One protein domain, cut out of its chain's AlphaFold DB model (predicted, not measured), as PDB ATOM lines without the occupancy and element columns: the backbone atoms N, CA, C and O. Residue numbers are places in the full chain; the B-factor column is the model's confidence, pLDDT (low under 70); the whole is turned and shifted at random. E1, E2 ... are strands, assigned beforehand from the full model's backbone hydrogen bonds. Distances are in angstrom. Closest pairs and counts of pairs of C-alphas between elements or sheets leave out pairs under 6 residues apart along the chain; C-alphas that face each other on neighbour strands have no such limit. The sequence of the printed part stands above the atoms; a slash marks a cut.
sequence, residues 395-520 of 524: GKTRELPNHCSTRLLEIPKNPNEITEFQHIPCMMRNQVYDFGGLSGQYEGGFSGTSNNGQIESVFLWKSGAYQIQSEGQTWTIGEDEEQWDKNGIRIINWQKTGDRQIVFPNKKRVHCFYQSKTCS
ATOM      1  N   GLY A 395     -44.827 -39.171  14.561       87.81
ATOM      2  CA  GLY A 395     -43.743 -39.957  15.133       87.81
ATOM      3  C   GLY A 395     -44.294 -41.105  15.978       87.81
ATOM      4  O   GLY A 395     -45.225 -40.927  16.760       87.81
ATOM      5  N   LYS A 396     -43.682 -42.279  15.847       89.50
ATOM      6  CA  LYS A 396     -43.951 -43.466  16.652       89.50
ATOM      7  C   LYS A 396     -42.654 -43.931  17.295       89.50
ATOM      8  O   LYS A 396     -41.647 -44.126  16.619       89.50
ATOM      9  N   THR A 397     -42.674 -44.141  18.603       88.81
ATOM     10  CA  THR A 397     -41.560 -44.795  19.290       88.81
ATOM     11  C   THR A 397     -41.667 -46.304  19.092       88.81
ATOM     12  O   THR A 397     -42.740 -46.884  19.257       88.81
ATOM     13  N   ARG A 398     -40.553 -46.943  18.743       89.12
ATOM     14  CA  ARG A 398     -40.397 -48.397  18.753       89.12
ATOM     15  C   ARG A 398     -39.324 -48.797  19.754       89.12
ATOM     16  O   ARG A 398     -38.375 -48.050  19.998       89.12
ATOM     17  N   GLU A 399     -39.464 -49.994  20.300       87.81
ATOM     18  CA  GLU A 399     -38.392 -50.613  21.068       87.81
ATOM     19  C   GLU A 399     -37.250 -50.998  20.126       87.81
ATOM     20  O   GLU A 399     -37.474 -51.529  19.035       87.81
ATOM     21  N   LEU A 400     -36.019 -50.688  20.534       87.62
ATOM     22  CA  LEU A 400     -34.839 -51.133  19.808       87.62
ATOM     23  C   LEU A 400     -34.524 -52.583  20.188       87.62
ATOM     24  O   LEU A 400     -34.698 -52.954  21.352       87.62
ATOM     25  N   PRO A 401     -34.010 -53.398  19.252       86.94
ATOM     26  CA  PRO A 401     -33.585 -54.752  19.572       86.94
ATOM     27  C   PRO A 401     -32.563 -54.779  20.716       86.94
ATOM     28  O   PRO A 401     -31.712 -53.895  20.821       86.94
ATOM     29  N   ASN A 402     -32.568 -55.839  21.531       82.81
ATOM     30  CA  ASN A 402     -31.647 -55.992  22.671       82.81
ATOM     31  C   ASN A 402     -30.167 -55.843  22.281       82.81
ATOM     32  O   ASN A 402     -29.353 -55.329  23.057       82.81
ATOM     33  N   HIS A 403     -29.820 -56.253  21.057       81.94
ATOM     34  CA  HIS A 403     -28.475 -56.121  20.512       81.94
ATOM     35  C   HIS A 403     -28.070 -54.668  20.230       81.94
ATOM     36  O   HIS A 403     -26.906 -54.445  19.942       81.94
ATOM     37  N   CYS A 404     -28.966 -53.683  20.339       80.12
ATOM     38  CA  CYS A 404     -28.725 -52.247  20.150       80.12
ATOM     39  C   CYS A 404     -28.693 -51.438  21.462       80.12
ATOM     40  O   CYS A 404     -28.709 -50.213  21.434       80.12
ATOM     41  N   SER A 405     -28.595 -52.103  22.616       63.22
ATOM     42  CA  SER A 405     -28.597 -51.481  23.955       63.22
ATOM     43  C   SER A 405     -27.329 -50.685  24.332       63.22
ATOM     44  O   SER A 405     -27.264 -50.093  25.411       63.22
ATOM     45  N   THR A 406     -26.305 -50.643  23.474       55.06
ATOM     46  CA  THR A 406     -25.007 -50.004  23.763       55.06
ATOM     47  C   THR A 406     -25.035 -48.478  23.602       55.06
ATOM     48  O   THR A 406     -25.298 -47.975  22.516       55.06
ATOM     49  N   ARG A 407     -24.682 -47.753  24.678       53.88
ATOM     50  CA  ARG A 407     -24.644 -46.275  24.810       53.88
ATOM     51  C   ARG A 407     -23.406 -45.566  24.220       53.88
ATOM     52  O   ARG A 407     -23.271 -44.359  24.406       53.88
ATOM     53  N   LEU A 408     -22.477 -46.268  23.568       53.16
ATOM     54  CA  LEU A 408     -21.242 -45.651  23.062       53.16
ATOM     55  C   LEU A 408     -21.471 -44.988  21.693       53.16
ATOM     56  O   LEU A 408     -21.914 -45.639  20.751       53.16
ATOM     57  N   LEU A 409     -21.189 -43.681  21.632       63.94
ATOM     58  CA  LEU A 409     -21.543 -42.740  20.555       63.94
ATOM     59  C   LEU A 409     -20.388 -42.414  19.588       63.94
ATOM     60  O   LEU A 409     -20.590 -41.654  18.640       63.94
ATOM     61  N   GLU A 410     -19.178 -42.931  19.817       81.31
ATOM     62  CA  GLU A 410     -18.035 -42.622  18.951       81.31
ATOM     63  C   GLU A 410     -17.954 -43.579  17.765       81.31
ATOM     64  O   GLU A 410     -17.854 -44.796  17.907       81.31
ATOM     65  N   ILE A 411     -17.994 -42.995  16.572       87.94
ATOM     66  CA  ILE A 411     -17.853 -43.715  15.313       87.94
ATOM     67  C   ILE A 411     -16.354 -43.895  15.041       87.94
ATOM     68  O   ILE A 411     -15.633 -42.888  15.029       87.94
ATOM     69  N   PRO A 412     -15.878 -45.130  14.788       88.75
ATOM     70  CA  PRO A 412     -14.482 -45.381  14.446       88.75
ATOM     71  C   PRO A 412     -14.034 -44.533  13.255       88.75
ATOM     72  O   PRO A 412     -14.781 -44.365  12.287       88.75
ATOM     73  N   LYS A 413     -12.804 -44.014  13.298       88.44
ATOM     74  CA  LYS A 413     -12.253 -43.173  12.218       88.44
ATOM     75  C   LYS A 413     -11.464 -43.994  11.206       88.44
ATOM     76  O   LYS A 413     -11.290 -43.551  10.070       88.44
ATOM     77  N   ASN A 414     -11.010 -45.185  11.593       89.56
ATOM     78  CA  ASN A 414     -10.218 -46.069  10.749       89.56
ATOM     79  C   ASN A 414     -10.763 -47.511  10.781       89.56
ATOM     80  O   ASN A 414     -10.995 -48.041  11.866       89.56
ATOM     81  N   PRO A 415     -10.888 -48.197   9.625       91.69
ATOM     82  CA  PRO A 415     -11.258 -49.613   9.579       91.69
ATOM     83  C   PRO A 415     -10.424 -50.520  10.498       91.69
ATOM     84  O   PRO A 415     -10.941 -51.493  11.035       91.69
ATOM     85  N   ASN A 416      -9.138 -50.209  10.689       91.38
ATOM     86  CA  ASN A 416      -8.222 -51.017  11.499       91.38
ATOM     87  C   ASN A 416      -8.490 -50.925  13.014       91.38
ATOM     88  O   ASN A 416      -7.961 -51.741  13.763       91.38
ATOM     89  N   GLU A 417      -9.282 -49.950  13.473       89.56
ATOM     90  CA  GLU A 417      -9.670 -49.794  14.887       89.56
ATOM     91  C   GLU A 417     -10.763 -50.799  15.296       89.56
ATOM     92  O   GLU A 417     -11.065 -50.970  16.477       89.56
ATOM     93  N   ILE A 418     -11.375 -51.484  14.329       91.62
ATOM     94  CA  ILE A 418     -12.523 -52.358  14.551       91.62
ATOM     95  C   ILE A 418     -12.036 -53.796  14.719       91.62
ATOM     96  O   ILE A 418     -11.812 -54.515  13.746       91.62
ATOM     97  N   THR A 419     -11.879 -54.219  15.971       88.75
ATOM     98  CA  THR A 419     -11.477 -55.586  16.333       88.75
ATOM     99  C   THR A 419     -12.615 -56.386  16.960       88.75
ATOM    100  O   THR A 419     -12.576 -57.613  16.936       88.75
ATOM    101  N   GLU A 420     -13.636 -55.714  17.496       88.75
ATOM    102  CA  GLU A 420     -14.735 -56.330  18.238       88.75
ATOM    103  C   GLU A 420     -16.094 -55.770  17.810       88.75
ATOM    104  O   GLU A 420     -16.206 -54.614  17.400       88.75
ATOM    105  N   PHE A 421     -17.154 -56.574  17.963       88.81
ATOM    106  CA  PHE A 421     -18.523 -56.202  17.573       88.81
ATOM    107  C   PHE A 421     -18.983 -54.858  18.161       88.81
ATOM    108  O   PHE A 421     -19.652 -54.071  17.494       88.81
ATOM    109  N   GLN A 422     -18.593 -54.577  19.405       87.19
ATOM    110  CA  GLN A 422     -18.955 -53.353  20.116       87.19
ATOM    111  C   GLN A 422     -18.308 -52.079  19.549       87.19
ATOM    112  O   GLN A 422     -18.769 -50.990  19.876       87.19
ATOM    113  N   HIS A 423     -17.288 -52.195  18.688       89.88
ATOM    114  CA  HIS A 423     -16.639 -51.040  18.054       89.88
ATOM    115  C   HIS A 423     -17.494 -50.421  16.942       89.88
ATOM    116  O   HIS A 423     -17.314 -49.249  16.629       89.88
ATOM    117  N   ILE A 424     -18.429 -51.165  16.341       91.19
ATOM    118  CA  ILE A 424     -19.405 -50.588  15.407       91.19
ATOM    119  C   ILE A 424     -20.657 -50.237  16.213       91.19
ATOM    120  O   ILE A 424     -21.320 -51.170  16.664       91.19
ATOM    121  N   PRO A 425     -21.027 -48.958  16.411       90.44
ATOM    122  CA  PRO A 425     -22.229 -48.611  17.170       90.44
ATOM    123  C   PRO A 425     -23.505 -49.081  16.452       90.44
ATOM    124  O   PRO A 425     -23.536 -49.216  15.228       90.44
ATOM    125  N   CYS A 426     -24.576 -49.341  17.208       89.75
ATOM    126  CA  CYS A 426     -25.895 -49.517  16.597       89.75
ATOM    127  C   CYS A 426     -26.507 -48.143  16.333       89.75
ATOM    128  O   CYS A 426     -26.729 -47.388  17.277       89.75
ATOM    129  N   MET A 427     -26.796 -47.846  15.066       90.12
ATOM    130  CA  MET A 427     -27.339 -46.555  14.636       90.12
ATOM    131  C   MET A 427     -28.840 -46.619  14.333       90.12
ATOM    132  O   MET A 427     -29.384 -45.713  13.700       90.12
ATOM    133  N   MET A 428     -29.512 -47.675  14.809       90.25
ATOM    134  CA  MET A 428     -30.952 -47.836  14.650       90.25
ATOM    135  C   MET A 428     -31.723 -46.764  15.405       90.25
ATOM    136  O   MET A 428     -31.472 -46.481  16.580       90.25
ATOM    137  N   ARG A 429     -32.722 -46.202  14.734       87.62
ATOM    138  CA  ARG A 429     -33.521 -45.111  15.269       87.62
ATOM    139  C   ARG A 429     -34.693 -45.633  16.098       87.62
ATOM    140  O   ARG A 429     -35.457 -46.489  15.650       87.62
ATOM    141  N   ASN A 430     -34.860 -45.112  17.313       87.62
ATOM    142  CA  ASN A 430     -35.983 -45.473  18.190       87.62
ATOM    143  C   ASN A 430     -37.292 -44.769  17.800       87.62
ATOM    144  O   ASN A 430     -38.374 -45.288  18.050       87.62
ATOM    145  N   GLN A 431     -37.203 -43.593  17.186       89.50
ATOM    146  CA  GLN A 431     -38.340 -42.870  16.643       89.50
ATOM    147  C   GLN A 431     -38.431 -43.130  15.143       89.50
ATOM    148  O   GLN A 431     -37.522 -42.790  14.388       89.50
ATOM    149  N   VAL A 432     -39.548 -43.712  14.737       91.75
ATOM    150  CA  VAL A 432     -39.912 -44.024  13.356       91.75
ATOM    151  C   VAL A 432     -41.185 -43.271  12.979       91.75
ATOM    152  O   VAL A 432     -41.795 -42.628  13.832       91.75
ATOM    153  N   TYR A 433     -41.593 -43.341  11.715       94.19
ATOM    154  CA  TYR A 433     -42.809 -42.678  11.248       94.19
ATOM    155  C   TYR A 433     -43.909 -43.678  10.911       94.19
ATOM    156  O   TYR A 433     -43.644 -44.751  10.369       94.19
ATOM    157  N   ASP A 434     -45.145 -43.318  11.256       91.94
ATOM    158  CA  ASP A 434     -46.335 -44.055  10.842       91.94
ATOM    159  C   ASP A 434     -46.887 -43.474   9.539       91.94
ATOM    160  O   ASP A 434     -47.247 -42.299   9.473       91.94
ATOM    161  N   PHE A 435     -46.962 -44.318   8.514       93.56
ATOM    162  CA  PHE A 435     -47.471 -43.973   7.189       93.56
ATOM    163  C   PHE A 435     -48.965 -44.281   7.020       93.56
ATOM    164  O   PHE A 435     -49.472 -44.181   5.908       93.56
ATOM    165  N   GLY A 436     -49.676 -44.711   8.069       89.62
ATOM    166  CA  GLY A 436     -51.136 -44.862   8.047       89.62
ATOM    167  C   GLY A 436     -51.655 -45.839   6.986       89.62
ATOM    168  O   GLY A 436     -52.737 -45.640   6.446       89.62
ATOM    169  N   GLY A 437     -50.875 -46.870   6.641       90.94
ATOM    170  CA  GLY A 437     -51.222 -47.839   5.592       90.94
ATOM    171  C   GLY A 437     -50.800 -47.453   4.168       90.94
ATOM    172  O   GLY A 437     -51.121 -48.178   3.231       90.94
ATOM    173  N   LEU A 438     -50.049 -46.359   3.984       94.56
ATOM    174  CA  LEU A 438     -49.516 -45.952   2.674       94.56
ATOM    175  C   LEU A 438     -48.288 -46.759   2.224       94.56
ATOM    176  O   LEU A 438     -47.921 -46.715   1.048       94.56
ATOM    177  N   SER A 439     -47.653 -47.503   3.135       92.62
ATOM    178  CA  SER A 439     -46.511 -48.365   2.811       92.62
ATOM    179  C   SER A 439     -46.897 -49.408   1.758       92.62
ATOM    180  O   SER A 439     -47.919 -50.081   1.886       92.62
ATOM    181  N   GLY A 440     -46.114 -49.503   0.681       91.19
ATOM    182  CA  GLY A 440     -46.415 -50.375  -0.460       91.19
ATOM    183  C   GLY A 440     -47.490 -49.849  -1.423       91.19
ATOM    184  O   GLY A 440     -47.703 -50.447  -2.475       91.19
ATOM    185  N   GLN A 441     -48.164 -48.741  -1.095       92.44
ATOM    186  CA  GLN A 441     -49.272 -48.169  -1.877       92.44
ATOM    187  C   GLN A 441     -48.913 -46.815  -2.505       92.44
ATOM    188  O   GLN A 441     -49.386 -46.488  -3.593       92.44
ATOM    189  N   TYR A 442     -48.074 -46.030  -1.829       93.69
ATOM    190  CA  TYR A 442     -47.662 -44.691  -2.239       93.69
ATOM    191  C   TYR A 442     -46.138 -44.561  -2.248       93.69
ATOM    192  O   TYR A 442     -45.436 -45.230  -1.493       93.69
ATOM    193  N   GLU A 443     -45.635 -43.668  -3.096       95.31
ATOM    194  CA  GLU A 443     -44.241 -43.239  -3.103       95.31
ATOM    195  C   GLU A 443     -44.199 -41.718  -3.161       95.31
ATOM    196  O   GLU A 443     -44.857 -41.108  -4.007       95.31
ATOM    197  N   GLY A 444     -43.448 -41.108  -2.249       94.94
ATOM    198  CA  GLY A 444     -43.382 -39.658  -2.159       94.94
ATOM    199  C   GLY A 444     -42.782 -39.129  -0.865       94.94
ATOM    200  O   GLY A 444     -42.417 -39.873   0.047       94.94
ATOM    201  N   GLY A 445     -42.654 -37.802  -0.830       95.25
ATOM    202  CA  GLY A 445     -42.067 -37.057   0.276       95.25
ATOM    203  C   GLY A 445     -43.088 -36.643   1.335       95.25
ATOM    204  O   GLY A 445     -44.237 -36.340   1.025       95.25
ATOM    205  N   PHE A 446     -42.620 -36.567   2.572       96.25
ATOM    206  CA  PHE A 446     -43.355 -36.228   3.780       96.25
ATOM    207  C   PHE A 446     -42.498 -35.319   4.671       96.25
ATOM    208  O   PHE A 446     -41.271 -35.276   4.540       96.25
ATOM    209  N   SER A 447     -43.144 -34.625   5.607       95.50
ATOM    210  CA  SER A 447     -42.464 -33.910   6.687       95.50
ATOM    211  C   SER A 447     -42.627 -34.673   7.997       95.50
ATOM    212  O   SER A 447     -43.734 -35.047   8.384       95.50
ATOM    213  N   GLY A 448     -41.508 -34.915   8.671       93.88
ATOM    214  CA  GLY A 448     -41.458 -35.497  10.005       93.88
ATOM    215  C   GLY A 448     -41.016 -34.479  11.054       93.88
ATOM    216  O   GLY A 448     -40.471 -33.424  10.731       93.88
ATOM    217  N   THR A 449     -41.233 -34.799  12.327       90.56
ATOM    218  CA  THR A 449     -40.649 -34.061  13.453       90.56
ATOM    219  C   THR A 449     -39.919 -35.034  14.366       90.56
ATOM    220  O   THR A 449     -40.513 -35.988  14.872       90.56
ATOM    221  N   SER A 450     -38.631 -34.798  14.585       86.50
ATOM    222  CA  SER A 450     -37.789 -35.597  15.474       86.50
ATOM    223  C   SER A 450     -38.127 -35.386  16.960       86.50
ATOM    224  O   SER A 450     -38.816 -34.439  17.342       86.50
ATOM    225  N   ASN A 451     -37.573 -36.230  17.836       79.94
ATOM    226  CA  ASN A 451     -37.749 -36.149  19.292       79.94
ATOM    227  C   ASN A 451     -37.283 -34.812  19.903       79.94
ATOM    228  O   ASN A 451     -37.772 -34.425  20.959       79.94
ATOM    229  N   ASN A 452     -36.329 -34.119  19.272       82.00
ATOM    230  CA  ASN A 452     -35.852 -32.797  19.695       82.00
ATOM    231  C   ASN A 452     -36.617 -31.638  19.019       82.00
ATOM    232  O   ASN A 452     -36.200 -30.489  19.138       82.00
ATOM    233  N   GLY A 453     -37.721 -31.924  18.319       84.50
ATOM    234  CA  GLY A 453     -38.583 -30.920  17.692       84.50
ATOM    235  C   GLY A 453     -38.073 -30.378  16.354       84.50
ATOM    236  O   GLY A 453     -38.595 -29.375  15.874       84.50
ATOM    237  N   GLN A 454     -37.063 -31.003  15.747       87.25
ATOM    238  CA  GLN A 454     -36.530 -30.576  14.454       87.25
ATOM    239  C   GLN A 454     -37.344 -31.163  13.304       87.25
ATOM    240  O   GLN A 454     -37.801 -32.305  13.357       87.25
ATOM    241  N   ILE A 455     -37.519 -30.368  12.250       89.50
ATOM    242  CA  ILE A 455     -38.217 -30.797  11.038       89.50
ATOM    243  C   ILE A 455     -37.290 -31.704  10.227       89.50
ATOM    244  O   ILE A 455     -36.130 -31.367   9.983       89.50
ATOM    245  N   GLU A 456     -37.821 -32.832   9.774       93.00
ATOM    246  CA  GLU A 456     -37.098 -33.823   8.984       93.00
ATOM    247  C   GLU A 456     -37.773 -34.048   7.636       93.00
ATOM    248  O   GLU A 456     -39.002 -34.011   7.518       93.00
ATOM    249  N   SER A 457     -36.959 -34.315   6.616       95.00
ATOM    250  CA  SER A 457     -37.450 -34.763   5.315       95.00
ATOM    251  C   SER A 457     -37.581 -36.277   5.338       95.00
ATOM    252  O   SER A 457     -36.629 -36.966   5.708       95.00
ATOM    253  N   VAL A 458     -38.741 -36.800   4.950       96.62
ATOM    254  CA  VAL A 458     -38.992 -38.242   4.897       96.62
ATOM    255  C   VAL A 458     -39.432 -38.624   3.490       96.62
ATOM    256  O   VAL A 458     -40.316 -37.985   2.935       96.62
ATOM    257  N   PHE A 459     -38.847 -39.661   2.895       96.94
ATOM    258  CA  PHE A 459     -39.250 -40.168   1.582       96.94
ATOM    259  C   PHE A 459     -39.611 -41.649   1.673       96.94
ATOM    260  O   PHE A 459     -38.777 -42.451   2.085       96.94
ATOM    261  N   LEU A 460     -40.839 -42.008   1.295       97.38
ATOM    262  CA  LEU A 460     -41.332 -43.386   1.240       97.38
ATOM    263  C   LEU A 460     -41.187 -43.927  -0.181       97.38
ATOM    264  O   LEU A 460     -41.658 -43.286  -1.117       97.38
ATOM    265  N   TRP A 461     -40.606 -45.115  -0.333       96.06
ATOM    266  CA  TRP A 461     -40.563 -45.846  -1.602       96.06
ATOM    267  C   TRP A 461     -41.735 -46.814  -1.744       96.06
ATOM    268  O   TRP A 461     -42.267 -47.318  -0.753       96.06
ATOM    269  N   LYS A 462     -42.054 -47.198  -2.990       92.56
ATOM    270  CA  LYS A 462     -43.051 -48.252  -3.263       92.56
ATOM    271  C   LYS A 462     -42.735 -49.601  -2.613       92.56
ATOM    272  O   LYS A 462     -43.646 -50.396  -2.429       92.56
ATOM    273  N   SER A 463     -41.476 -49.882  -2.278       93.38
ATOM    274  CA  SER A 463     -41.097 -51.105  -1.556       93.38
ATOM    275  C   SER A 463     -41.543 -51.110  -0.089       93.38
ATOM    276  O   SER A 463     -41.450 -52.144   0.560       93.38
ATOM    277  N   GLY A 464     -41.984 -49.969   0.449       93.44
ATOM    278  CA  GLY A 464     -42.293 -49.788   1.868       93.44
ATOM    279  C   GLY A 464     -41.091 -49.386   2.727       93.44
ATOM    280  O   GLY A 464     -41.274 -48.976   3.873       93.44
ATOM    281  N   ALA A 465     -39.876 -49.437   2.173       95.31
ATOM    282  CA  ALA A 465     -38.720 -48.789   2.782       95.31
ATOM    283  C   ALA A 465     -38.895 -47.266   2.744       95.31
ATOM    284  O   ALA A 465     -39.563 -46.727   1.857       95.31
ATOM    285  N   TYR A 466     -38.252 -46.556   3.665       97.00
ATOM    286  CA  TYR A 466     -38.266 -45.095   3.668       97.00
ATOM    287  C   TYR A 466     -36.968 -44.507   4.208       97.00
ATOM    288  O   TYR A 466     -36.229 -45.158   4.948       97.00
ATOM    289  N   GLN A 467     -36.679 -43.270   3.820       96.75
ATOM    290  CA  GLN A 467     -35.502 -42.533   4.256       96.75
ATOM    291  C   GLN A 467     -35.896 -41.305   5.056       96.75
ATOM    292  O   GLN A 467     -36.844 -40.616   4.703       96.75
ATOM    293  N   ILE A 468     -35.135 -41.027   6.110       95.19
ATOM    294  CA  ILE A 468     -35.223 -39.822   6.924       95.19
ATOM    295  C   ILE A 468     -33.928 -39.039   6.738       95.19
ATOM    296  O   ILE A 468     -32.848 -39.580   6.968       95.19
ATOM    297  N   GLN A 469     -34.023 -37.766   6.373       93.12
ATOM    298  CA  GLN A 469     -32.895 -36.845   6.295       93.12
ATOM    299  C   GLN A 469     -33.040 -35.750   7.356       93.12
ATOM    300  O   GLN A 469     -34.056 -35.054   7.416       93.12
ATOM    301  N   SER A 470     -31.997 -35.594   8.172       86.75
ATOM    302  CA  SER A 470     -31.934 -34.634   9.278       86.75
ATOM    303  C   SER A 470     -30.479 -34.221   9.511       86.75
ATOM    304  O   SER A 470     -29.608 -35.078   9.474       86.75
ATOM    305  N   GLU A 471     -30.181 -32.933   9.699       80.12
ATOM    306  CA  GLU A 471     -28.850 -32.412  10.094       80.12
ATOM    307  C   GLU A 471     -27.615 -33.038   9.391       80.12
ATOM    308  O   GLU A 471     -26.620 -33.406  10.022       80.12
ATOM    309  N   GLY A 472     -27.661 -33.182   8.061       83.81
ATOM    310  CA  GLY A 472     -26.529 -33.705   7.276       83.81
ATOM    311  C   GLY A 472     -26.270 -35.210   7.434       83.81
ATOM    312  O   GLY A 472     -25.212 -35.696   7.034       83.81
ATOM    313  N   GLN A 473     -27.225 -35.942   8.004       90.12
ATOM    314  CA  GLN A 473     -27.235 -37.399   8.103       90.12
ATOM    315  C   GLN A 473     -28.540 -37.967   7.545       90.12
ATOM    316  O   GLN A 473     -29.567 -37.282   7.471       90.12
ATOM    317  N   THR A 474     -28.488 -39.229   7.135       94.62
ATOM    318  CA  THR A 474     -29.642 -39.948   6.601       94.62
ATOM    319  C   THR A 474     -29.792 -41.302   7.266       94.62
ATOM    320  O   THR A 474     -28.803 -41.995   7.485       94.62
ATOM    321  N   TRP A 475     -31.033 -41.692   7.535       95.31
ATOM    322  CA  TRP A 475     -31.399 -43.058   7.889       95.31
ATOM    323  C   TRP A 475     -32.233 -43.647   6.770       95.31
ATOM    324  O   TRP A 475     -33.175 -43.001   6.329       95.31
ATOM    325  N   THR A 476     -31.931 -44.865   6.342       96.69
ATOM    326  CA  THR A 476     -32.770 -45.643   5.431       96.69
ATOM    327  C   THR A 476     -33.281 -46.853   6.192       96.69
ATOM    328  O   THR A 476     -32.493 -47.688   6.626       96.69
ATOM    329  N   ILE A 477     -34.593 -46.930   6.382       94.88
ATOM    330  CA  ILE A 477     -35.261 -47.967   7.164       94.88
ATOM    331  C   ILE A 477     -35.949 -48.913   6.182       94.88
ATOM    332  O   ILE A 477     -36.923 -48.541   5.527       94.88
ATOM    333  N   GLY A 478     -35.406 -50.124   6.063       92.62
ATOM    334  CA  GLY A 478     -35.983 -51.229   5.306       92.62
ATOM    335  C   GLY A 478     -36.604 -52.293   6.214       92.62
ATOM    336  O   GLY A 478     -36.615 -52.170   7.441       92.62
ATOM    337  N   GLU A 479     -37.119 -53.354   5.595       87.69
ATOM    338  CA  GLU A 479     -37.735 -54.483   6.304       87.69
ATOM    339  C   GLU A 479     -36.701 -55.291   7.106       87.69
ATOM    340  O   GLU A 479     -36.910 -55.561   8.285       87.69
ATOM    341  N   ASP A 480     -35.564 -55.629   6.493       90.56
ATOM    342  CA  ASP A 480     -34.542 -56.485   7.114       90.56
ATOM    343  C   ASP A 480     -33.342 -55.714   7.682       90.56
ATOM    344  O   ASP A 480     -32.630 -56.217   8.559       90.56
ATOM    345  N   GLU A 481     -33.108 -54.491   7.209       93.44
ATOM    346  CA  GLU A 481     -31.937 -53.696   7.568       93.44
ATOM    347  C   GLU A 481     -32.257 -52.212   7.735       93.44
ATOM    348  O   GLU A 481     -33.215 -51.678   7.171       93.44
ATOM    349  N   GLU A 482     -31.424 -51.542   8.522       95.12
ATOM    350  CA  GLU A 482     -31.411 -50.093   8.657       95.12
ATOM    351  C   GLU A 482     -30.008 -49.566   8.384       95.12
ATOM    352  O   GLU A 482     -29.020 -50.101   8.887       95.12
ATOM    353  N   GLN A 483     -29.932 -48.516   7.575       96.38
ATOM    354  CA  GLN A 483     -28.684 -47.873   7.196       96.38
ATOM    355  C   GLN A 483     -28.654 -46.461   7.764       96.38
ATOM    356  O   GLN A 483     -29.633 -45.731   7.650       96.38
ATOM    357  N   TRP A 484     -27.525 -46.070   8.335       95.56
ATOM    358  CA  TRP A 484     -27.233 -44.702   8.735       95.56
ATOM    359  C   TRP A 484     -26.038 -44.188   7.941       95.56
ATOM    360  O   TRP A 484     -25.017 -44.871   7.874       95.56
ATOM    361  N   ASP A 485     -26.134 -42.981   7.389       95.25
ATOM    362  CA  ASP A 485     -25.052 -42.331   6.654       95.25
ATOM    363  C   ASP A 485     -24.775 -40.920   7.193       95.25
ATOM    364  O   ASP A 485     -25.695 -40.120   7.381       95.25
ATOM    365  N   LYS A 486     -23.490 -40.579   7.366       93.50
ATOM    366  CA  LYS A 486     -23.011 -39.209   7.634       93.50
ATOM    367  C   LYS A 486     -21.561 -39.057   7.193       93.50
ATOM    368  O   LYS A 486     -20.726 -39.910   7.483       93.50
ATOM    369  N   ASN A 487     -21.232 -37.949   6.526       91.06
ATOM    370  CA  ASN A 487     -19.858 -37.619   6.106       91.06
ATOM    371  C   ASN A 487     -19.143 -38.749   5.326       91.06
ATOM    372  O   ASN A 487     -17.937 -38.949   5.472       91.06
ATOM    373  N   GLY A 488     -19.884 -39.509   4.513       90.44
ATOM    374  CA  GLY A 488     -19.351 -40.629   3.724       90.44
ATOM    375  C   GLY A 488     -19.073 -41.915   4.512       90.44
ATOM    376  O   GLY A 488     -18.562 -42.868   3.927       90.44
ATOM    377  N   ILE A 489     -19.396 -41.961   5.809       94.38
ATOM    378  CA  ILE A 489     -19.440 -43.194   6.601       94.38
ATOM    379  C   ILE A 489     -20.868 -43.734   6.561       94.38
ATOM    380  O   ILE A 489     -21.806 -42.981   6.824       94.38
ATOM    381  N   ARG A 490     -21.016 -45.032   6.282       96.44
ATOM    382  CA  ARG A 490     -22.284 -45.766   6.356       96.44
ATOM    383  C   ARG A 490     -22.204 -46.863   7.401       96.44
ATOM    384  O   ARG A 490     -21.254 -47.638   7.380       96.44
ATOM    385  N   ILE A 491     -23.209 -46.978   8.257       95.62
ATOM    386  CA  ILE A 491     -23.391 -48.105   9.175       95.62
ATOM    387  C   ILE A 491     -24.674 -48.836   8.788       95.62
ATOM    388  O   ILE A 491     -25.708 -48.204   8.619       95.62
ATOM    389  N   ILE A 492     -24.596 -50.155   8.641       96.69
ATOM    390  CA  ILE A 492     -25.716 -51.040   8.317       96.69
ATOM    391  C   ILE A 492     -25.971 -51.941   9.522       96.69
ATOM    392  O   ILE A 492     -25.041 -52.558  10.047       96.69
ATOM    393  N   ASN A 493     -27.223 -52.004   9.962       95.38
ATOM    394  CA  ASN A 493     -27.690 -52.822  11.072       95.38
ATOM    395  C   ASN A 493     -28.753 -53.808  10.566       95.38
ATOM    396  O   ASN A 493     -29.811 -53.383  10.101       95.38
ATOM    397  N   TRP A 494     -28.504 -55.116  10.686       95.00
ATOM    398  CA  TRP A 494     -29.479 -56.149  10.311       95.00
ATOM    399  C   TRP A 494     -30.394 -56.488  11.486       95.00
ATOM    400  O   TRP A 494     -29.936 -56.954  12.529       95.00
ATOM    401  N   GLN A 495     -31.703 -56.291  11.311       89.38
ATOM    402  CA  GLN A 495     -32.695 -56.404  12.388       89.38
ATOM    403  C   GLN A 495     -32.776 -57.819  12.975       89.38
ATOM    404  O   GLN A 495     -32.886 -57.985  14.190       89.38
ATOM    405  N   LYS A 496     -32.717 -58.847  12.119       89.00
ATOM    406  CA  LYS A 496     -32.892 -60.253  12.524       89.00
ATOM    407  C   LYS A 496     -31.630 -60.862  13.129       89.00
ATOM    408  O   LYS A 496     -31.713 -61.533  14.154       89.00
ATOM    409  N   THR A 497     -30.472 -60.658  12.500       92.25
ATOM    410  CA  THR A 497     -29.213 -61.276  12.952       92.25
ATOM    411  C   THR A 497     -28.525 -60.467  14.047       92.25
ATOM    412  O   THR A 497     -27.818 -61.037  14.876       92.25
ATOM    413  N   GLY A 498     -28.764 -59.153  14.086       91.19
ATOM    414  CA  GLY A 498     -28.053 -58.203  14.935       91.19
ATOM    415  C   GLY A 498     -26.676 -57.808  14.407       91.19
ATOM    416  O   GLY A 498     -25.974 -57.038  15.068       91.19
ATOM    417  N   ASP A 499     -26.286 -58.323  13.239       95.38
ATOM    418  CA  ASP A 499     -24.996 -58.038  12.624       95.38
ATOM    419  C   ASP A 499     -24.867 -56.556  12.270       95.38
ATOM    420  O   ASP A 499     -25.854 -55.829  12.083       95.38
ATOM    421  N   ARG A 500     -23.618 -56.097  12.184       94.94
ATOM    422  CA  ARG A 500     -23.297 -54.703  11.886       94.94
ATOM    423  C   ARG A 500     -22.204 -54.625  10.840       94.94
ATOM    424  O   ARG A 500     -21.204 -55.330  10.927       94.94
ATOM    425  N   GLN A 501     -22.351 -53.717   9.888       96.44
ATOM    426  CA  GLN A 501     -21.295 -53.381   8.940       96.44
ATOM    427  C   GLN A 501     -21.061 -51.880   8.962       96.44
ATOM    428  O   GLN A 501     -22.008 -51.108   9.042       96.44
ATOM    429  N   ILE A 502     -19.806 -51.468   8.850       96.25
ATOM    430  CA  ILE A 502     -19.440 -50.076   8.600       96.25
ATOM    431  C   ILE A 502     -18.668 -49.984   7.289       96.25
ATOM    432  O   ILE A 502     -17.815 -50.824   7.002       96.25
ATOM    433  N   VAL A 503     -18.989 -48.971   6.492       96.81
ATOM    434  CA  VAL A 503     -18.346 -48.634   5.222       96.81
ATOM    435  C   VAL A 503     -17.781 -47.227   5.343       96.81
ATOM    436  O   VAL A 503     -18.493 -46.291   5.699       96.81
ATOM    437  N   PHE A 504     -16.494 -47.084   5.056       95.81
ATOM    438  CA  PHE A 504     -15.770 -45.820   5.152       95.81
ATOM    439  C   PHE A 504     -15.755 -45.063   3.811       95.81
ATOM    440  O   PHE A 504     -15.970 -45.677   2.761       95.81
ATOM    441  N   PRO A 505     -15.396 -43.761   3.795       93.81
ATOM    442  CA  PRO A 505     -15.311 -42.973   2.558       93.81
ATOM    443  C   PRO A 505     -14.356 -43.557   1.505       93.81
ATOM    444  O   PRO A 505     -14.559 -43.392   0.305       93.81
ATOM    445  N   ASN A 506     -13.323 -44.279   1.948       92.94
ATOM    446  CA  ASN A 506     -12.379 -44.990   1.081       92.94
ATOM    447  C   ASN A 506     -12.906 -46.351   0.582       92.94
ATOM    448  O   ASN A 506     -12.127 -47.132   0.049       92.94
ATOM    449  N   LYS A 507     -14.200 -46.639   0.773       93.38
ATOM    450  CA  LYS A 507     -14.904 -47.883   0.420       93.38
ATOM    451  C   LYS A 507     -14.500 -49.127   1.210       93.38
ATOM    452  O   LYS A 507     -15.120 -50.169   1.012       93.38
ATOM    453  N   LYS A 508     -13.541 -49.035   2.138       96.06
ATOM    454  CA  LYS A 508     -13.221 -50.156   3.028       96.06
ATOM    455  C   LYS A 508     -14.394 -50.460   3.948       96.06
ATOM    456  O   LYS A 508     -15.076 -49.550   4.424       96.06
ATOM    457  N   ARG A 509     -14.583 -51.744   4.229       96.62
ATOM    458  CA  ARG A 509     -15.695 -52.286   5.003       96.62
ATOM    459  C   ARG A 509     -15.183 -53.166   6.123       96.62
ATOM    460  O   ARG A 509     -14.190 -53.875   5.958       96.62
ATOM    461  N   VAL A 510     -15.898 -53.155   7.237       97.25
ATOM    462  CA  VAL A 510     -15.742 -54.142   8.307       97.25
ATOM    463  C   VAL A 510     -17.124 -54.653   8.671       97.25
ATOM    464  O   VAL A 510     -18.032 -53.855   8.896       97.25
ATOM    465  N   HIS A 511     -17.284 -55.974   8.692       97.38
ATOM    466  CA  HIS A 511     -18.515 -56.646   9.088       97.38
ATOM    467  C   HIS A 511     -18.283 -57.357  10.419       97.38
ATOM    468  O   HIS A 511     -17.333 -58.127  10.545       97.38
ATOM    469  N   CYS A 512     -19.147 -57.120  11.399       95.00
ATOM    470  CA  CYS A 512     -19.119 -57.764  12.701       95.00
ATOM    471  C   CYS A 512     -20.396 -58.568  12.929       95.00
ATOM    472  O   CYS A 512     -21.506 -58.051  12.790       95.00
ATOM    473  N   PHE A 513     -20.216 -59.820  13.334       94.56
ATOM    474  CA  PHE A 513     -21.292 -60.775  13.547       94.56
ATOM    475  C   PHE A 513     -21.720 -60.761  15.014       94.56
ATOM    476  O   PHE A 513     -20.885 -60.902  15.913       94.56
ATOM    477  N   TYR A 514     -23.016 -60.612  15.276       91.50
ATOM    478  CA  TYR A 514     -23.519 -60.474  16.645       91.50
ATOM    479  C   TYR A 514     -23.360 -61.762  17.459       91.50
ATOM    480  O   TYR A 514     -22.921 -61.721  18.609       91.50
ATOM    481  N   GLN A 515     -23.670 -62.913  16.853       89.75
ATOM    482  CA  GLN A 515     -23.665 -64.205  17.548       89.75
ATOM    483  C   GLN A 515     -22.255 -64.655  17.950       89.75
ATOM    484  O   GLN A 515     -22.044 -65.074  19.088       89.75
ATOM    485  N   SER A 516     -21.280 -64.551  17.042       91.19
ATOM    486  CA  SER A 516     -19.888 -64.930  17.319       91.19
ATOM    487  C   SER A 516     -19.088 -63.821  18.003       91.19
ATOM    488  O   SER A 516     -18.002 -64.090  18.511       91.19
ATOM    489  N   LYS A 517     -19.599 -62.581  18.004       87.69
ATOM    490  CA  LYS A 517     -18.906 -61.363  18.459       87.69
ATOM    491  C   LYS A 517     -17.582 -61.091  17.733       87.69
ATOM    492  O   LYS A 517     -16.742 -60.351  18.243       87.69
ATOM    493  N   THR A 518     -17.388 -61.667  16.547       91.50
ATOM    494  CA  THR A 518     -16.177 -61.502  15.731       91.50
ATOM    495  C   THR A 518     -16.384 -60.471  14.627       91.50
ATOM    496  O   THR A 518     -17.504 -60.263  14.163       91.50
ATOM    497  N   CYS A 519     -15.291 -59.856  14.171       94.50
ATOM    498  CA  CYS A 519     -15.284 -58.950  13.025       94.50
ATOM    499  C   CYS A 519     -14.382 -59.475  11.908       94.50
ATOM    500  O   CYS A 519     -13.365 -60.131  12.154       94.50
ATOM    501  N   SER A 520     -14.748 -59.178  10.665       96.00
ATOM    502  CA  SER A 520     -13.891 -59.395   9.507       96.00
ATOM    503  C   SER A 520     -12.660 -58.488   9.580       96.00
ATOM    504  O   SER A 520     -12.703 -57.398  10.148       96.00
TER     505      SER A 520
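What this domain is: This is residues 395 to 520 of the 524 residues of an uncharacterized protein of Leptospira terpstrae serovar Hualin str. LT 11-33 = ATCC 700639 (UniProt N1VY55). Eight antiparallel strands, E3 to E10, stand side by side in chain order as one twisted sheet; unnamed residues 398 to 430 run out and back over one face, and the small hairpin E1 and E2 sits toward the E3 end. There is little regular structure: ten named strands and no named helix, all strand, hold 49 of 126 printed residues. The whole is compact, radius of gyration of the C-alphas 15.0 A, spanning 41 by 27 by 26 A.

Where its parts are: E3 (444 to 449, 16.8 A) begins at C-alpha (-43.382, -39.658, -2.159). E4 (455 to 460), E5 (466 to 470), E6 (473 to 477), E7 (481 to 486, 17.0 A), E8 (489 to 494) and E9 (500 to 503) follow. E10 (509 to 512) ends at C-alpha (-19.119, -57.764, 12.701). E1 is 395 to 397, E2 431 to 434.

How they stand to each other: E3 to E10 form a meander, each strand the antiparallel neighbour of the one before. N 484 and O 491 of hairpin E7 and E8 are 2.8 A apart, within hydrogen-bond range. E3 and E10 are edge strands, apart.

The domain as a whole: The E1 to E2 link is long. The printed part has no cut. Residues 405 to 409 have pLDDT under 70.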